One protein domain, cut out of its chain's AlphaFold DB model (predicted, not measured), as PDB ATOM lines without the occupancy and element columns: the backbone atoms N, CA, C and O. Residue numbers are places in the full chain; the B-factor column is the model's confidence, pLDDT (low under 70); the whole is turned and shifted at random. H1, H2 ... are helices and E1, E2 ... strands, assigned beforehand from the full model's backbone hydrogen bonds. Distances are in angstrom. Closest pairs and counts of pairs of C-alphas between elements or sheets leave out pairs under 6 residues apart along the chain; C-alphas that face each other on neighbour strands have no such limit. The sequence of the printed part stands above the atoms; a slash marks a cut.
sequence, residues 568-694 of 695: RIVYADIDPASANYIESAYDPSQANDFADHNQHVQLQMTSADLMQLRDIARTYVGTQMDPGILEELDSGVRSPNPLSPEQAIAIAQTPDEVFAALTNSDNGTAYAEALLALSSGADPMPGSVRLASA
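AT A GLANCE: This is residues 568 to 694 of the 695 residues of an uncharacterized protein of Luteimonas terrae (UniProt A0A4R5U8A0). A three-stranded sheet with H1 over one face makes one end of an elongated domain, and a cluster of mostly crossed helices, H2 to H5, makes the other, with H3 at its far side. H6 sits in the middle, packing on H1 and on H4. The printed part has 127 residues, with six named helices and three named strands in the order E1 H1 E2 H2 H3 H4 H5 H6 E3; the sheet, E1 - E2 - E3, is antiparallel and the class is mixed, helices and strands. It is compact, with a radius of gyration of the C-alphas of 14.3 A, and spans 45 by 25 by 24 A.

HOW THE PARTS SIT: Start at inner strand E2, residues 599 to 606. Beside it find edge strand E1, residues 568 to 574, antiparallel at 166 degrees, with N 571 and O 601 within hydrogen-bond range at 2.9 A. Its other neighbour is E3, residues 688 to 693, antiparallel at 162 degrees, with N 602 and O 690 at 2.8 A. H1, residues 576 to 586, is on the sheet at a height of 9.2 A, making two layers, a helix on one face of a sheet. Next comes H6, residues 670 to 679, which touches H1 at a shallow tilt of 29 degrees, the same way; the closest C-alphas, Ala 585 and Leu 676, are 4.6 A apart. H4, residues 645 to 651, touches H6 at a steep tilt of 64 degrees, with the C-alphas of Glu 646 and Ala 674 closest, 6.0 A. H2, residues 607 to 625, touches H4 with residues 613 to 621 alone, about perpendicular at 75 degrees, with the C-alphas of Arg 618 and Ala 650 closest, 4.6 A. H5, residues 655 to 662, forms a helical hairpin with H4; the C-alphas of Ile 649 and Val 658 are closest, 5.3 A. H3, residues 627 to 634, touches H2, with the C-alphas of Gly 622 and Leu 630 closest, 6.0 A, and is apart from H6. Every O i to N i+4 pair is within hydrogen-bond range in H4, H5 and H6; the figures are 6 of 7 in H1, 14 of 15 in H2 and 3 of 4 in H3.

IN THESE COORDINATES: Find C-alpha 568 at (200.611, 181.376, 254.073), where E1 begins. E2 runs 23.2 A, and H2 25.9 A from C-alpha 607 at (192.420, 183.484, 260.972). E3, 17.6 A long, ends at C-alpha 693, (210.278, 186.946, 239.894).

THE WHOLE: The C-alphas farthest apart, of Asp 596 and Ser 635, are 45.6 A apart. The printed part has no cut; H1 to E2 is a long link. Look for pLDDT under 70 at residues 636 to 642, 664 to 668 and 681 to 683, among others.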
ATOM      1  N   ARG A 568     199.876 180.985 255.284       91.88
ATOM      2  CA  ARG A 568     200.611 181.376 254.073       91.88
ATOM      3  C   ARG A 568     200.260 180.470 252.905       91.88
ATOM      4  O   ARG A 568     200.132 179.262 253.065       91.88
ATOM      5  N   ILE A 569     200.140 181.063 251.724       88.44
ATOM      6  CA  ILE A 569     199.969 180.354 250.454       88.44
ATOM      7  C   ILE A 569     200.947 180.970 249.466       88.44
ATOM      8  O   ILE A 569     200.959 182.188 249.321       88.44
ATOM      9  N   VAL A 570     201.740 180.156 248.781       91.62
ATOM     10  CA  VAL A 570     202.547 180.549 247.628       91.62
ATOM     11  C   VAL A 570     202.019 179.833 246.398       91.62
ATOM     12  O   VAL A 570     202.028 178.608 246.327       91.62
ATOM     13  N   TYR A 571     201.592 180.621 245.419       90.44
ATOM     14  CA  TYR A 571     201.395 180.170 244.050       90.44
ATOM     15  C   TYR A 571     202.734 180.355 243.330       90.44
ATOM     16  O   TYR A 571     203.142 181.493 243.076       90.44
ATOM     17  N   ALA A 572     203.454 179.259 243.093       88.25
ATOM     18  CA  ALA A 572     204.762 179.300 242.448       88.25
ATOM     19  C   ALA A 572     204.640 179.340 240.916       88.25
ATOM     20  O   ALA A 572     203.739 178.718 240.356       88.25
ATOM     21  N   ASP A 573     205.567 180.045 240.258       87.94
ATOM     22  CA  ASP A 573     205.720 180.090 238.791       87.94
ATOM     23  C   ASP A 573     204.408 180.357 238.014       87.94
ATOM     24  O   ASP A 573     204.133 179.751 236.974       87.94
ATOM     25  N   ILE A 574     203.562 181.265 238.518       89.69
ATOM     26  CA  ILE A 574     202.311 181.620 237.838       89.69
ATOM     27  C   ILE A 574     202.528 182.704 236.782       89.69
ATOM     28  O   ILE A 574     203.413 183.560 236.890       89.69
ATOM     29  N   ASP A 575     201.698 182.665 235.740       92.50
ATOM     30  CA  ASP A 575     201.815 183.572 234.603       92.50
ATOM     31  C   ASP A 575     201.578 185.047 235.002       92.50
ATOM     32  O   ASP A 575     200.831 185.320 235.952       92.50
ATOM     33  N   PRO A 576     202.153 186.022 234.269       93.56
ATOM     34  CA  PRO A 576     202.048 187.435 234.624       93.56
ATOM     35  C   PRO A 576     200.620 187.986 234.714       93.56
ATOM     36  O   PRO A 576     200.401 188.951 235.443       93.56
ATOM     37  N   ALA A 577     199.646 187.415 233.994       93.50
ATOM     38  CA  ALA A 577     198.263 187.875 234.066       93.50
ATOM     39  C   ALA A 577     197.581 187.367 235.342       93.50
ATOM     40  O   ALA A 577     196.988 188.168 236.063       93.50
ATOM     41  N   SER A 578     197.741 186.082 235.676       93.56
ATOM     42  CA  SER A 578     197.284 185.529 236.959       93.56
ATOM     43  C   SER A 578     197.938 186.244 238.149       93.56
ATOM     44  O   SER A 578     197.250 186.605 239.105       93.56
ATOM     45  N   ALA A 579     199.244 186.520 238.079       93.94
ATOM     46  CA  ALA A 579     199.953 187.278 239.108       93.94
ATOM     47  C   ALA A 579     199.391 188.702 239.264       93.94
ATOM     48  O   ALA A 579     199.044 189.105 240.376       93.94
ATOM     49  N   ASN A 580     199.212 189.431 238.154       94.44
ATOM     50  CA  ASN A 580     198.651 190.781 238.181       94.44
ATOM     51  C   ASN A 580     197.192 190.807 238.662       94.44
ATOM     52  O   ASN A 580     196.801 191.768 239.313       94.44
ATOM     53  N   TYR A 581     196.379 189.775 238.407       94.44
ATOM     54  CA  TYR A 581     195.016 189.698 238.950       94.44
ATOM     55  C   TYR A 581     195.007 189.587 240.479       94.44
ATOM     56  O   TYR A 581     194.226 190.283 241.128       94.44
ATOM     57  N   ILE A 582     195.895 188.769 241.063       94.06
ATOM     58  CA  ILE A 582     196.034 188.674 242.525       94.06
ATOM     59  C   ILE A 582     196.564 189.996 243.087       94.06
ATOM     60  O   ILE A 582     195.995 190.520 244.038       94.06
ATOM     61  N   GLU A 583     197.604 190.577 242.486       93.94
ATOM     62  CA  GLU A 583     198.157 191.864 242.919       93.94
ATOM     63  C   GLU A 583     197.107 192.986 242.862       93.94
ATOM     64  O   GLU A 583     196.886 193.678 243.854       93.94
ATOM     65  N   SER A 584     196.364 193.084 241.757       93.56
ATOM     66  CA  SER A 584     195.285 194.062 241.544       93.56
ATOM     67  C   SER A 584     194.107 193.899 242.502       93.56
ATOM     68  O   SER A 584     193.358 194.854 242.718       93.56
ATOM     69  N   ALA A 585     193.910 192.706 243.073       93.69
ATOM     70  CA  ALA A 585     192.905 192.492 244.105       93.69
ATOM     71  C   ALA A 585     193.271 193.209 245.419       93.69
ATOM     72  O   ALA A 585     192.377 193.668 246.126       93.69
ATOM     73  N   TYR A 586     194.567 193.338 245.722       93.75
ATOM     74  CA  TYR A 586     195.087 193.987 246.932       93.75
ATOM     75  C   TYR A 586     195.508 195.449 246.706       93.75
ATOM     76  O   TYR A 586     195.302 196.283 247.586       93.75
ATOM     77  N   ASP A 587     196.058 195.775 245.534       91.94
ATOM     78  CA  ASP A 587     196.367 197.138 245.096       91.94
ATOM     79  C   ASP A 587     195.817 197.386 243.677       91.94
ATOM     80  O   ASP A 587     196.510 197.159 242.679       91.94
ATOM     81  N   PRO A 588     194.590 197.932 243.555       90.25
ATOM     82  CA  PRO A 588     193.986 198.264 242.265       90.25
ATOM     83  C   PRO A 588     194.775 199.270 241.413       90.25
ATOM     84  O   PRO A 588     194.411 199.493 240.257       90.25
ATOM     85  N   SER A 589     195.826 199.912 241.946       90.44
ATOM     86  CA  SER A 589     196.696 200.794 241.163       90.44
ATOM     87  C   SER A 589     197.714 200.047 240.290       90.44
ATOM     88  O   SER A 589     198.154 200.627 239.298       90.44
ATOM     89  N   GLN A 590     197.988 198.765 240.574       89.62
ATOM     90  CA  GLN A 590     198.818 197.883 239.733       89.62
ATOM     91  C   GLN A 590     198.039 197.264 238.555       89.62
ATOM     92  O   GLN A 590     198.590 196.498 237.767       89.62
ATOM     93  N   ALA A 591     196.745 197.566 238.405       88.94
ATOM     94  CA  ALA A 591     195.898 196.913 237.413       88.94
ATOM     95  C   ALA A 591     196.391 197.115 235.970       88.94
ATOM     96  O   ALA A 591     196.373 198.231 235.441       88.94
ATOM     97  N   ASN A 592     196.675 195.998 235.289       90.12
ATOM     98  CA  ASN A 592     197.270 195.906 233.949       90.12
ATOM     99  C   ASN A 592     198.771 196.269 233.866       90.12
ATOM    100  O   ASN A 592     199.268 196.466 232.753       90.12
ATOM    101  N   ASP A 593     199.491 196.351 234.990       90.69
ATOM    102  CA  ASP A 593     200.960 196.406 235.011       90.69
ATOM    103  C   ASP A 593     201.524 194.975 235.075       90.69
ATOM    104  O   ASP A 593     201.682 194.374 236.136       90.69
ATOM    105  N   PHE A 594     201.715 194.367 233.904       91.00
ATOM    106  CA  PHE A 594     202.137 192.970 233.791       91.00
ATOM    107  C   PHE A 594     203.664 192.849 233.821       91.00
ATOM    108  O   PHE A 594     204.356 193.518 233.051       91.00
ATOM    109  N   ALA A 595     204.181 191.934 234.641       91.38
ATOM    110  CA  ALA A 595     205.592 191.560 234.621       91.38
ATOM    111  C   ALA A 595     206.001 190.913 233.279       91.38
ATOM    112  O   ALA A 595     205.208 190.231 232.629       91.38
ATOM    113  N   ASP A 596     207.271 191.072 232.896       90.62
ATOM    114  CA  ASP A 596     207.850 190.424 231.705       90.62
ATOM    115  C   ASP A 596     208.068 188.899 231.892       90.62
ATOM    116  O   ASP A 596     208.274 188.177 230.914       90.62
ATOM    117  N   HIS A 597     208.026 188.414 233.139       91.06
ATOM    118  CA  HIS A 597     208.380 187.054 233.567       91.06
ATOM    119  C   HIS A 597     207.344 186.497 234.557       91.06
ATOM    120  O   HIS A 597     206.709 187.269 235.282       91.06
ATOM    121  N   ASN A 598     207.204 185.168 234.626       92.44
ATOM    122  CA  ASN A 598     206.375 184.494 235.633       92.44
ATOM    123  C   ASN A 598     206.767 184.927 237.056       92.44
ATOM    124  O   ASN A 598     207.921 185.278 237.318       92.44
ATOM    125  N   GLN A 599     205.803 184.912 237.976       92.75
ATOM    126  CA  GLN A 599     205.989 185.380 239.349       92.75
ATOM    127  C   GLN A 599     205.634 184.291 240.364       92.75
ATOM    128  O   GLN A 599     204.687 183.526 240.178       92.75
ATOM    129  N   HIS A 600     206.344 184.289 241.489       92.88
ATOM    130  CA  HIS A 600     205.881 183.666 242.726       92.88
ATOM    131  C   HIS A 600     205.006 184.668 243.478       92.88
ATOM    132  O   HIS A 600     205.425 185.805 243.708       92.88
ATOM    133  N   VAL A 601     203.806 184.256 243.889       93.50
ATOM    134  CA  VAL A 601     202.867 185.114 244.628       93.50
ATOM    135  C   VAL A 601     202.549 184.497 245.982       93.50
ATOM    136  O   VAL A 601     201.945 183.430 246.055       93.50
ATOM    137  N   GLN A 602     202.941 185.184 247.055       95.62
ATOM    138  CA  GLN A 602     202.641 184.822 248.438       95.62
ATOM    139  C   GLN A 602     201.427 185.614 248.929       95.62
ATOM    140  O   GLN A 602     201.431 186.843 248.876       95.62
ATOM    141  N   LEU A 603     200.442 184.923 249.491       94.50
ATOM    142  CA  LEU A 603     199.424 185.491 250.370       94.50
ATOM    143  C   LEU A 603     199.769 185.146 251.822       94.50
ATOM    144  O   LEU A 603     200.084 183.993 252.115       94.50
ATOM    145  N   GLN A 604     199.673 186.118 252.729       96.62
ATOM    146  CA  GLN A 604     199.766 185.903 254.176       96.62
ATOM    147  C   GLN A 604     198.543 186.506 254.874       96.62
ATOM    148  O   GLN A 604     198.241 187.690 254.698       96.62
ATOM    149  N   MET A 605     197.865 185.693 255.684       94.81
ATOM    150  CA  MET A 605     196.604 186.005 256.362       94.81
ATOM    151  C   MET A 605     196.616 185.516 257.816       94.81
ATOM    152  O   MET A 605     197.276 184.534 258.152       94.81
ATOM    153  N   THR A 606     195.854 186.180 258.680       96.06
ATOM    154  CA  THR A 606     195.439 185.649 259.988       96.06
ATOM    155  C   THR A 606     194.129 184.863 259.862       96.06
ATOM    156  O   THR A 606     193.414 184.966 258.862       96.06
ATOM    157  N   SER A 607     193.742 184.131 260.908       87.56
ATOM    158  CA  SER A 607     192.420 183.484 260.972       87.56
ATOM    159  C   SER A 607     191.257 184.477 260.813       87.56
ATOM    160  O   SER A 607     190.218 184.132 260.249       87.56
ATOM    161  N   ALA A 608     191.424 185.722 261.277       95.75
ATOM    162  CA  ALA A 608     190.428 186.779 261.111       95.75
ATOM    163  C   ALA A 608     190.331 187.257 259.651       95.75
ATOM    164  O   ALA A 608     189.222 187.452 259.152       95.75
ATOM    165  N   ASP A 609     191.466 187.377 258.953       96.31
ATOM    166  CA  ASP A 609     191.510 187.741 257.530       96.31
ATOM    167  C   ASP A 609     190.803 186.696 256.655       96.31
ATOM    168  O   ASP A 609     190.002 187.051 255.791       96.31
ATOM    169  N   LEU A 610     191.026 185.401 256.922       88.94
ATOM    170  CA  LEU A 610     190.345 184.301 256.226       88.94
ATOM    171  C   LEU A 610     188.820 184.360 256.421       88.94
ATOM    172  O   LEU A 610     188.055 184.220 255.464       88.94
ATOM    173  N   MET A 611     188.350 184.634 257.641       94.50
ATOM    174  CA  MET A 611     186.912 184.766 257.904       94.50
ATOM    175  C   MET A 611     186.309 186.039 257.290       94.50
ATOM    176  O   MET A 611     185.163 186.004 256.837       94.50
ATOM    177  N   GLN A 612     187.078 187.129 257.192       95.62
ATOM    178  CA  GLN A 612     186.679 188.320 256.441       95.62
ATOM    179  C   GLN A 612     186.588 188.027 254.933       95.62
ATOM    180  O   GLN A 612     185.616 188.429 254.296       95.62
ATOM    181  N   LEU A 613     187.538 187.276 254.366       94.62
ATOM    182  CA  LEU A 613     187.519 186.861 252.957       94.62
ATOM    183  C   LEU A 613     186.284 186.007 252.637       94.62
ATOM    184  O   LEU A 613     185.614 186.226 251.626       94.62
ATOM    185  N   ARG A 614     185.928 185.088 253.539       92.88
ATOM    186  CA  ARG A 614     184.675 184.323 253.494       92.88
ATOM    187  C   ARG A 614     183.442 185.227 253.474       92.88
ATOM    188  O   ARG A 614     182.558 185.013 252.648       92.88
ATOM    189  N   ASP A 615     183.349 186.227 254.349       94.31
ATOM    190  CA  ASP A 615     182.189 187.133 254.380       94.31
ATOM    191  C   ASP A 615     182.093 188.011 253.114       94.31
ATOM    192  O   ASP A 615     180.988 188.263 252.614       94.31
ATOM    193  N   ILE A 616     183.233 188.401 252.532       94.19
ATOM    194  CA  ILE A 616     183.306 189.047 251.211       94.19
ATOM    195  C   ILE A 616     182.777 188.098 250.126       94.19
ATOM    196  O   ILE A 616     181.892 188.480 249.358       94.19
ATOM    197  N   ALA A 617     183.227 186.840 250.104       91.75
ATOM    198  CA  ALA A 617     182.762 185.836 249.147       91.75
ATOM    199  C   ALA A 617     181.263 185.540 249.272       91.75
ATOM    200  O   ALA A 617     180.556 185.517 248.266       91.75
ATOM    201  N   ARG A 618     180.733 185.404 250.494       90.88
ATOM    202  CA  ARG A 618     179.287 185.248 250.738       90.88
ATOM    203  C   ARG A 618     178.492 186.442 250.219       90.88
ATOM    204  O   ARG A 618     177.438 186.258 249.611       90.88
ATOM    205  N   THR A 619     179.013 187.653 250.411       90.38
ATOM    206  CA  THR A 619     178.408 188.880 249.879       90.38
ATOM    207  C   THR A 619     178.423 188.882 248.349       90.38
ATOM    208  O   THR A 619     177.390 189.144 247.735       90.38
ATOM    209  N   TYR A 620     179.547 188.532 247.720       89.75
ATOM    210  CA  TYR A 620     179.675 188.450 246.263       89.75
ATOM    211  C   TYR A 620     178.743 187.388 245.655       89.75
ATOM    212  O   TYR A 620     177.917 187.715 244.804       89.75
ATOM    213  N   VAL A 621     178.781 186.143 246.147       88.12
ATOM    214  CA  VAL A 621     177.913 185.045 245.681       88.12
ATOM    215  C   VAL A 621     176.431 185.411 245.837       88.12
ATOM    216  O   VAL A 621     175.652 185.240 244.900       88.12
ATOM    217  N   GLY A 622     176.041 185.974 246.986       85.19
ATOM    218  CA  GLY A 622     174.652 186.343 247.273       85.19
ATOM    219  C   GLY A 622     174.129 187.595 246.555       85.19
ATOM    220  O   GLY A 622     172.917 187.810 246.551       85.19
ATOM    221  N   THR A 623     174.994 188.433 245.962       83.31
ATOM    222  CA  THR A 623     174.584 189.708 245.329       83.31
ATOM    223  C   THR A 623     174.948 189.849 243.851       83.31
ATOM    224  O   THR A 623     174.187 190.482 243.121       83.31
ATOM    225  N   GLN A 624     176.067 189.270 243.403       80.31
ATOM    226  CA  GLN A 624     176.592 189.395 242.035       80.31
ATOM    227  C   GLN A 624     176.419 188.121 241.192       80.31
ATOM    228  O   GLN A 624     176.428 188.212 239.966       80.31
ATOM    229  N   MET A 625     176.245 186.947 241.818       79.56
ATOM    230  CA  MET A 625     175.973 185.690 241.106       79.56
ATOM    231  C   MET A 625     174.461 185.416 241.013       79.56
ATOM    232  O   MET A 625     173.789 185.928 240.120       79.56
ATOM    233  N   ASP A 626     173.911 184.621 241.932       74.75
ATOM    234  CA  ASP A 626     172.479 184.327 242.036       74.75
ATOM    235  C   ASP A 626     172.136 184.175 243.531       74.75
ATOM    236  O   ASP A 626     172.696 183.288 244.185       74.75
ATOM    237  N   PRO A 627     171.234 185.007 244.090       69.38
ATOM    238  CA  PRO A 627     170.875 184.964 245.506       69.38
ATOM    239  C   PRO A 627     170.402 183.591 246.005       69.38
ATOM    240  O   PRO A 627     170.579 183.289 247.183       69.38
ATOM    241  N   GLY A 628     169.819 182.757 245.133       74.25
ATOM    242  CA  GLY A 628     169.370 181.413 245.501       74.25
ATOM    243  C   GLY A 628     170.515 180.426 245.743       74.25
ATOM    244  O   GLY A 628     170.360 179.499 246.534       74.25
ATOM    245  N   ILE A 629     171.684 180.635 245.123       77.19
ATOM    246  CA  ILE A 629     172.808 179.688 245.201       77.19
ATOM    247  C   ILE A 629     173.334 179.561 246.630       77.19
ATOM    248  O   ILE A 629     173.610 178.449 247.067       77.19
ATOM    249  N   LEU A 630     173.452 180.664 247.374       78.50
ATOM    250  CA  LEU A 630     173.984 180.607 248.738       78.50
ATOM    251  C   LEU A 630     173.037 179.842 249.683       78.50
ATOM    252  O   LEU A 630     173.499 179.045 250.492       78.50
ATOM    253  N   GLU A 631     171.719 180.009 249.523       76.69
ATOM    254  CA  GLU A 631     170.706 179.279 250.300       76.69
ATOM    255  C   GLU A 631     170.633 177.789 249.899       76.69
ATOM    256  O   GLU A 631     170.514 176.920 250.765       76.69
ATOM    257  N   GLU A 632     170.774 177.455 248.609       74.69
ATOM    258  CA  GLU A 632     170.865 176.066 248.120       74.69
ATOM    259  C   GLU A 632     172.134 175.333 248.585       74.69
ATOM    260  O   GLU A 632     172.101 174.112 248.784       74.69
ATOM    261  N   LEU A 633     173.244 176.060 248.743       71.31
ATOM    262  CA  LEU A 633     174.515 175.534 249.236       71.31
ATOM    263  C   LEU A 633     174.504 175.359 250.760       71.31
ATOM    264  O   LEU A 633     174.769 174.256 251.234       71.31
ATOM    265  N   ASP A 634     174.117 176.391 251.522       74.69
ATOM    266  CA  ASP A 634     174.010 176.327 252.989       74.69
ATOM    267  C   ASP A 634     173.006 175.243 253.451       74.69
ATOM    268  O   ASP A 634     173.150 174.664 254.528       74.69
ATOM    269  N   SER A 635     171.981 174.942 252.640       73.19
ATOM    270  CA  SER A 635     170.993 173.886 252.917       73.19
ATOM    271  C   SER A 635     171.392 172.486 252.427       73.19
ATOM    272  O   SER A 635     170.659 171.525 252.680       73.19
ATOM    273  N   GLY A 636     172.517 172.343 251.716       62.53
ATOM    274  CA  GLY A 636     172.971 171.072 251.137       62.53
ATOM    275  C   GLY A 636     172.064 170.507 250.033       62.53
ATOM    276  O   GLY A 636     172.188 169.337 249.673       62.53
ATOM    277  N   VAL A 637     171.139 171.312 249.497       61.31
ATOM    278  CA  VAL A 637     170.234 170.923 248.397       61.31
ATOM    279  C   VAL A 637     171.005 170.793 247.083       61.31
ATOM    280  O   VAL A 637     170.707 169.916 246.267       61.31
ATOM    281  N   ARG A 638     172.026 171.633 246.892       58.22
ATOM    282  CA  ARG A 638     172.958 171.551 245.769       58.22
ATOM    283  C   ARG A 638     174.206 170.772 246.180       58.22
ATOM    284  O   ARG A 638     174.904 171.152 247.113       58.22
ATOM    285  N   SER A 639     174.515 169.699 245.450       50.62
ATOM    286  CA  SER A 639     175.751 168.936 245.667       50.62
ATOM    287  C   SER A 639     176.973 169.811 245.339       50.62
ATOM    288  O   SER A 639     177.036 170.337 244.224       50.62
ATOM    289  N   PRO A 640     177.954 169.955 246.249       54.47
ATOM    290  CA  PRO A 640     179.027 170.943 246.137       54.47
ATOM    291  C   PRO A 640     180.198 170.469 245.258       54.47
ATOM    292  O   PRO A 640     181.351 170.555 245.666       54.47
ATOM    293  N   ASN A 641     179.937 169.911 244.068       52.31
ATOM    294  CA  ASN A 641     181.031 169.480 243.193       52.31
ATOM    295  C   ASN A 641     180.686 169.533 241.685       52.31
ATOM    296  O   ASN A 641     179.738 168.857 241.271       52.31
ATOM    297  N   PRO A 642     181.449 170.278 240.856       58.09
ATOM    298  CA  PRO A 642     182.448 171.285 241.237       58.09
ATOM    299  C   PRO A 642     181.781 172.604 241.672       58.09
ATOM    300  O   PRO A 642     180.819 173.061 241.049       58.09
ATOM    301  N   LEU A 643     182.296 173.216 242.742       70.69
ATOM    302  CA  LEU A 643     182.013 174.614 243.094       70.69
ATOM    303  C   LEU A 643     182.985 175.539 242.364       70.69
ATOM    304  O   LEU A 643     184.108 175.135 242.074       70.69
ATOM    305  N   SER A 644     182.585 176.788 242.122       83.69
ATOM    306  CA  SER A 644     183.561 177.824 241.768       83.69
ATOM    307  C   SER A 644     184.394 178.227 243.001       83.69
ATOM    308  O   SER A 644     183.921 178.051 244.132       83.69
ATOM    309  N   PRO A 645     185.606 178.783 242.824       86.25
ATOM    310  CA  PRO A 645     186.441 179.286 243.917       86.25
ATOM    311  C   PRO A 645     185.703 180.171 244.934       86.25
ATOM    312  O   PRO A 645     185.830 179.966 246.141       86.25
ATOM    313  N   GLU A 646     184.873 181.108 244.467       89.06
ATOM    314  CA  GLU A 646     184.100 182.025 245.314       89.06
ATOM    315  C   GLU A 646     183.029 181.281 246.113       89.06
ATOM    316  O   GLU A 646     182.800 181.589 247.279       89.06
ATOM    317  N   GLN A 647     182.387 180.277 245.507       85.75
ATOM    318  CA  GLN A 647     181.399 179.437 246.185       85.75
ATOM    319  C   GLN A 647     182.058 178.565 247.255       85.75
ATOM    320  O   GLN A 647     181.517 178.466 248.351       85.75
ATOM    321  N   ALA A 648     183.229 177.985 246.971       82.25
ATOM    322  CA  ALA A 648     183.994 177.198 247.939       82.25
ATOM    323  C   ALA A 648     184.403 178.043 249.160       82.25
ATOM    324  O   ALA A 648     184.150 177.643 250.294       82.25
ATOM    325  N   ILE A 649     184.933 179.251 248.932       86.44
ATOM    326  CA  ILE A 649     185.265 180.210 249.998       86.44
ATOM    327  C   ILE A 649     184.000 180.652 250.763       86.44
ATOM    328  O   ILE A 649     184.036 180.795 251.982       86.44
ATOM    329  N   ALA A 650     182.868 180.853 250.080       88.38
ATOM    330  CA  ALA A 650     181.631 181.337 250.696       88.38
ATOM    331  C   ALA A 650     180.922 180.308 251.602       88.38
ATOM    332  O   ALA A 650     180.232 180.706 252.549       88.38
ATOM    333  N   ILE A 651     181.046 179.005 251.324       82.25
ATOM    334  CA  ILE A 651     180.402 177.952 252.133       82.25
ATOM    335  C   ILE A 651     181.239 177.492 253.328       82.25
ATOM    336  O   ILE A 651     180.697 176.840 254.220       82.25
ATOM    337  N   ALA A 652     182.529 177.836 253.353       79.62
ATOM    338  CA  ALA A 652     183.419 177.541 254.466       79.62
ATOM    339  C   ALA A 652     182.861 178.091 255.792       79.62
ATOM    340  O   ALA A 652     182.236 179.158 255.849       79.62
ATOM    341  N   GLN A 653     183.086 177.350 256.871       76.62
ATOM    342  CA  GLN A 653     182.607 177.642 258.221       76.62
ATOM    343  C   GLN A 653     183.748 178.023 259.170       76.62
ATOM    344  O   GLN A 653     183.510 178.764 260.126       76.62
ATOM    345  N   THR A 654     184.972 177.563 258.895       74.88
ATOM    346  CA  THR A 654     186.180 177.818 259.699       74.88
ATOM    347  C   THR A 654     187.300 178.452 258.860       74.88
ATOM    348  O   THR A 654     187.258 178.363 257.629       74.88
ATOM    349  N   PRO A 655     188.326 179.065 259.487       75.62
ATOM    350  CA  PRO A 655     189.514 179.543 258.777       75.62
ATOM    351  C   PRO A 655     190.198 178.428 257.974       75.62
ATOM    352  O   PRO A 655     190.573 178.641 256.825       75.62
ATOM    353  N   ASP A 656     190.282 177.224 258.545       69.81
ATOM    354  CA  ASP A 656     190.862 176.028 257.928       69.81
ATOM    355  C   ASP A 656     190.143 175.659 256.626       69.81
ATOM    356  O   ASP A 656     190.789 175.348 255.632       69.81
ATOM    357  N   GLU A 657     188.808 175.735 256.599       71.38
ATOM    358  CA  GLU A 657     188.015 175.458 255.396       71.38
ATOM    359  C   GLU A 657     188.193 176.543 254.320       71.38
ATOM    360  O   GLU A 657     188.229 176.226 253.131       71.38
ATOM    361  N   VAL A 658     188.369 177.814 254.708       76.69
ATOM    362  CA  VAL A 658     188.710 178.898 253.763       76.69
ATOM    363  C   VAL A 658     190.107 178.684 253.177       76.69
ATOM    364  O   VAL A 658     190.310 178.841 251.973       76.69
ATOM    365  N   PHE A 659     191.070 178.296 254.011       76.62
ATOM    366  CA  PHE A 659     192.439 178.015 253.596       76.62
ATOM    367  C   PHE A 659     192.527 176.766 252.707       76.62
ATOM    368  O   PHE A 659     193.186 176.788 251.667       76.62
ATOM    369  N   ALA A 660     191.793 175.706 253.051       68.69
ATOM    370  CA  ALA A 660     191.657 174.496 252.245       68.69
ATOM    371  C   ALA A 660     190.965 174.772 250.902       68.69
ATOM    372  O   ALA A 660     191.312 174.153 249.898       68.69
ATOM    373  N   ALA A 661     190.027 175.727 250.852       74.56
ATOM    374  CA  ALA A 661     189.499 176.213 249.585       74.56
ATOM    375  C   ALA A 661     190.620 176.877 248.770       74.56
ATOM    376  O   ALA A 661     190.945 176.380 247.701       74.56
ATOM    377  N   LEU A 662     191.264 177.934 249.277       76.31
ATOM    378  CA  LEU A 662     192.313 178.674 248.550       76.31
ATOM    379  C   LEU A 662     193.494 177.807 248.070       76.31
ATOM    380  O   LEU A 662     194.114 178.123 247.061       76.31
ATOM    381  N   THR A 663     193.809 176.725 248.779       72.31
ATOM    382  CA  THR A 663     194.909 175.803 248.443       72.31
ATOM    383  C   THR A 663     194.488 174.633 247.543       72.31
ATOM    384  O   THR A 663     195.316 173.785 247.205       72.31
ATOM    385  N   ASN A 664     193.222 174.573 247.114       69.56
ATOM    386  CA  ASN A 664     192.712 173.493 246.274       69.56
ATOM    387  C   ASN A 664     193.275 173.551 244.839       69.56
ATOM    388  O   ASN A 664     192.830 174.340 243.999       69.56
ATOM    389  N   SER A 665     194.197 172.634 244.536       65.69
ATOM    390  CA  SER A 665     194.845 172.490 243.228       65.69
ATOM    391  C   SER A 665     193.897 172.210 242.057       65.69
ATOM    392  O   SER A 665     194.245 172.544 240.928       65.69
ATOM    393  N   ASP A 666     192.702 171.651 242.289       65.69
ATOM    394  CA  ASP A 666     191.733 171.353 241.218       65.69
ATOM    395  C   ASP A 666     191.221 172.625 240.512       65.69
ATOM    396  O   ASP A 666     190.785 172.565 239.361       65.69
ATOM    397  N   ASN A 667     191.299 173.781 241.180       68.81
ATOM    398  CA  ASN A 667     190.924 175.082 240.619       68.81
ATOM    399  C   ASN A 667     192.104 175.825 239.960       68.81
ATOM    400  O   ASN A 667     191.874 176.790 239.228       68.81
ATOM    401  N   GLY A 668     193.352 175.395 240.183       67.94
ATOM    402  CA  GLY A 668     194.553 176.010 239.604       67.94
ATOM    403  C   GLY A 668     194.601 177.537 239.764       67.94
ATOM    404  O   GLY A 668     194.359 178.073 240.846       67.94
ATOM    405  N   THR A 669     194.869 178.256 238.671       70.81
ATOM    406  CA  THR A 669     194.920 179.730 238.652       70.81
ATOM    407  C   THR A 669     193.551 180.417 238.714       70.81
ATOM    408  O   THR A 669     193.507 181.642 238.803       70.81
ATOM    409  N   ALA A 670     192.421 179.694 238.748       83.19
ATOM    410  CA  ALA A 670     191.094 180.319 238.856       83.19
ATOM    411  C   ALA A 670     190.909 181.121 240.161       83.19
ATOM    412  O   ALA A 670     190.070 182.021 240.218       83.19
ATOM    413  N   TYR A 671     191.723 180.860 241.196       84.56
ATOM    414  CA  TYR A 671     191.784 181.706 242.392       84.56
ATOM    415  C   TYR A 671     192.235 183.145 242.103       84.56
ATOM    416  O   TYR A 671     191.801 184.053 242.806       84.56
ATOM    417  N   ALA A 672     193.031 183.386 241.057       89.12
ATOM    418  CA  ALA A 672     193.448 184.729 240.664       89.12
ATOM    419  C   ALA A 672     192.267 185.573 240.155       89.12
ATOM    420  O   ALA A 672     192.042 186.687 240.631       89.12
ATOM    421  N   GLU A 673     191.463 185.013 239.244       90.19
ATOM    422  CA  GLU A 673     190.237 185.653 238.750       90.19
ATOM    423  C   GLU A 673     189.212 185.842 239.877       90.19
ATOM    424  O   GLU A 673     188.597 186.903 239.988       90.19
ATOM    425  N   ALA A 674     189.072 184.843 240.753       91.06
ATOM    426  CA  ALA A 674     188.164 184.896 241.891       91.06
ATOM    427  C   ALA A 674     188.538 185.998 242.893       91.06
ATOM    428  O   ALA A 674     187.676 186.783 243.277       91.06
ATOM    429  N   LEU A 675     189.808 186.113 243.296       92.94
ATOM    430  CA  LEU A 675     190.254 187.163 244.223       92.94
ATOM    431  C   LEU A 675     190.031 188.569 243.642       92.94
ATOM    432  O   LEU A 675     189.560 189.451 244.360       92.94
ATOM    433  N   LEU A 676     190.275 188.756 242.340       92.69
ATOM    434  CA  LEU A 676     189.979 190.006 241.632       92.69
ATOM    435  C   LEU A 676     188.469 190.294 241.535       92.69
ATOM    436  O   LEU A 676     188.037 191.443 241.627       92.69
ATOM    437  N   ALA A 677     187.638 189.263 241.374       91.00
ATOM    438  CA  ALA A 677     186.187 189.414 241.403       91.00
ATOM    439  C   ALA A 677     185.680 189.796 242.806       91.00
ATOM    440  O   ALA A 677     184.823 190.676 242.936       91.00
ATOM    441  N   LEU A 678     186.243 189.193 243.858       92.12
ATOM    442  CA  LEU A 678     185.909 189.481 245.254       92.12
ATOM    443  C   LEU A 678     186.301 190.906 245.678       92.12
ATOM    444  O   LEU A 678     185.502 191.566 246.348       92.12
ATOM    445  N   SER A 679     187.456 191.423 245.238       91.38
ATOM    446  CA  SER A 679     187.871 192.804 245.544       91.38
ATOM    447  C   SER A 679     186.927 193.860 244.949       91.38
ATOM    448  O   SER A 679     186.759 194.935 245.515       91.38
ATOM    449  N   SER A 680     186.196 193.550 243.870       82.06
ATOM    450  CA  SER A 680     185.179 194.468 243.326       82.06
ATOM    451  C   SER A 680     184.018 194.758 244.299       82.06
ATOM    452  O   SER A 680     183.325 195.769 244.156       82.06
ATOM    453  N   GLY A 681     183.807 193.880 245.290       67.06
ATOM    454  CA  GLY A 681     182.784 194.002 246.329       67.06
ATOM    455  C   GLY A 681     183.299 194.477 247.692       67.06
ATOM    456  O   GLY A 681     182.476 194.689 248.586       67.06
ATOM    457  N   ALA A 682     184.614 194.635 247.874       63.47
ATOM    458  CA  ALA A 682     185.230 194.901 249.172       63.47
ATOM    459  C   ALA A 682     186.481 195.784 249.071       63.47
ATOM    460  O   ALA A 682     187.365 195.529 248.263       63.47
ATOM    461  N   ASP A 683     186.582 196.788 249.942       67.56
ATOM    462  CA  ASP A 683     187.726 197.700 249.987       67.56
ATOM    463  C   ASP A 683     188.127 197.973 251.455       67.56
ATOM    464  O   ASP A 683     187.325 198.570 252.188       67.56
ATOM    465  N   PRO A 684     189.312 197.529 251.930       82.00
ATOM    466  CA  PRO A 684     190.331 196.723 251.236       82.00
ATOM    467  C   PRO A 684     190.116 195.197 251.361       82.00
ATOM    468  O   PRO A 684     189.373 194.725 252.228       82.00
ATOM    469  N   MET A 685     190.833 194.419 250.538       93.50
ATOM    470  CA  MET A 685     190.975 192.963 250.711       93.50
ATOM    471  C   MET A 685     191.754 192.614 252.000       93.50
ATOM    472  O   MET A 685     192.672 193.351 252.369       93.50
ATOM    473  N   PRO A 686     191.400 191.519 252.701       94.69
ATOM    474  CA  PRO A 686     192.022 191.127 253.968       94.69
ATOM    475  C   PRO A 686     193.354 190.388 253.771       94.69
ATOM    476  O   PRO A 686     193.548 189.711 252.767       94.69
ATOM    477  N   GLY A 687     194.251 190.463 254.757       94.38
ATOM    478  CA  GLY A 687     195.605 189.909 254.670       94.38
ATOM    479  C   GLY A 687     196.593 190.782 253.889       94.38
ATOM    480  O   GLY A 687     196.481 192.007 253.835       94.38
ATOM    481  N   SER A 688     197.614 190.147 253.314       95.25
ATOM    482  CA  SER A 688     198.689 190.810 252.565       95.25
ATOM    483  C   SER A 688     199.207 189.939 251.420       95.25
ATOM    484  O   SER A 688     199.204 188.711 251.529       95.25
ATOM    485  N   VAL A 689     199.680 190.581 250.349       95.19
ATOM    486  CA  VAL A 689     200.311 189.936 249.189       95.19
ATOM    487  C   VAL A 689     201.780 190.357 249.062       95.19
ATOM    488  O   VAL A 689     202.141 191.494 249.369       95.19
ATOM    489  N   ARG A 690     202.630 189.442 248.593       95.25
ATOM    490  CA  ARG A 690     204.021 189.694 248.191       95.25
ATOM    491  C   ARG A 690     204.289 188.975 246.869       95.25
ATOM    492  O   ARG A 690     203.852 187.840 246.703       95.25
ATOM    493  N   LEU A 691     205.019 189.614 245.958       93.81
ATOM    494  CA  LEU A 691     205.424 189.044 244.670       93.81
ATOM    495  C   LEU A 691     206.955 188.992 244.554       93.81
ATOM    496  O   LEU A 691     207.657 189.788 245.188       93.81
ATOM    497  N   ALA A 692     207.464 188.057 243.755       92.19
ATOM    498  CA  ALA A 692     208.859 187.983 243.323       92.19
ATOM    499  C   ALA A 692     208.960 187.317 241.940       92.19
ATOM    500  O   ALA A 692     208.133 186.467 241.613       92.19
ATOM    501  N   SER A 693     209.999 187.647 241.160       88.75
ATOM    502  CA  SER A 693     210.278 186.946 239.894       88.75
ATOM    503  C   SER A 693     210.568 185.467 240.133       88.75
ATOM    504  O   SER A 693     211.126 185.106 241.172       88.75
ATOM    505  N   ALA A 694     210.210 184.630 239.160       81.94
ATOM    506  CA  ALA A 694     210.497 183.198 239.186       81.94
ATOM    507  C   ALA A 694     211.881 182.806 238.616       81.94
ATOM    508  O   ALA A 694     212.223 181.624 238.665       81.94
TER     509      ALA A 694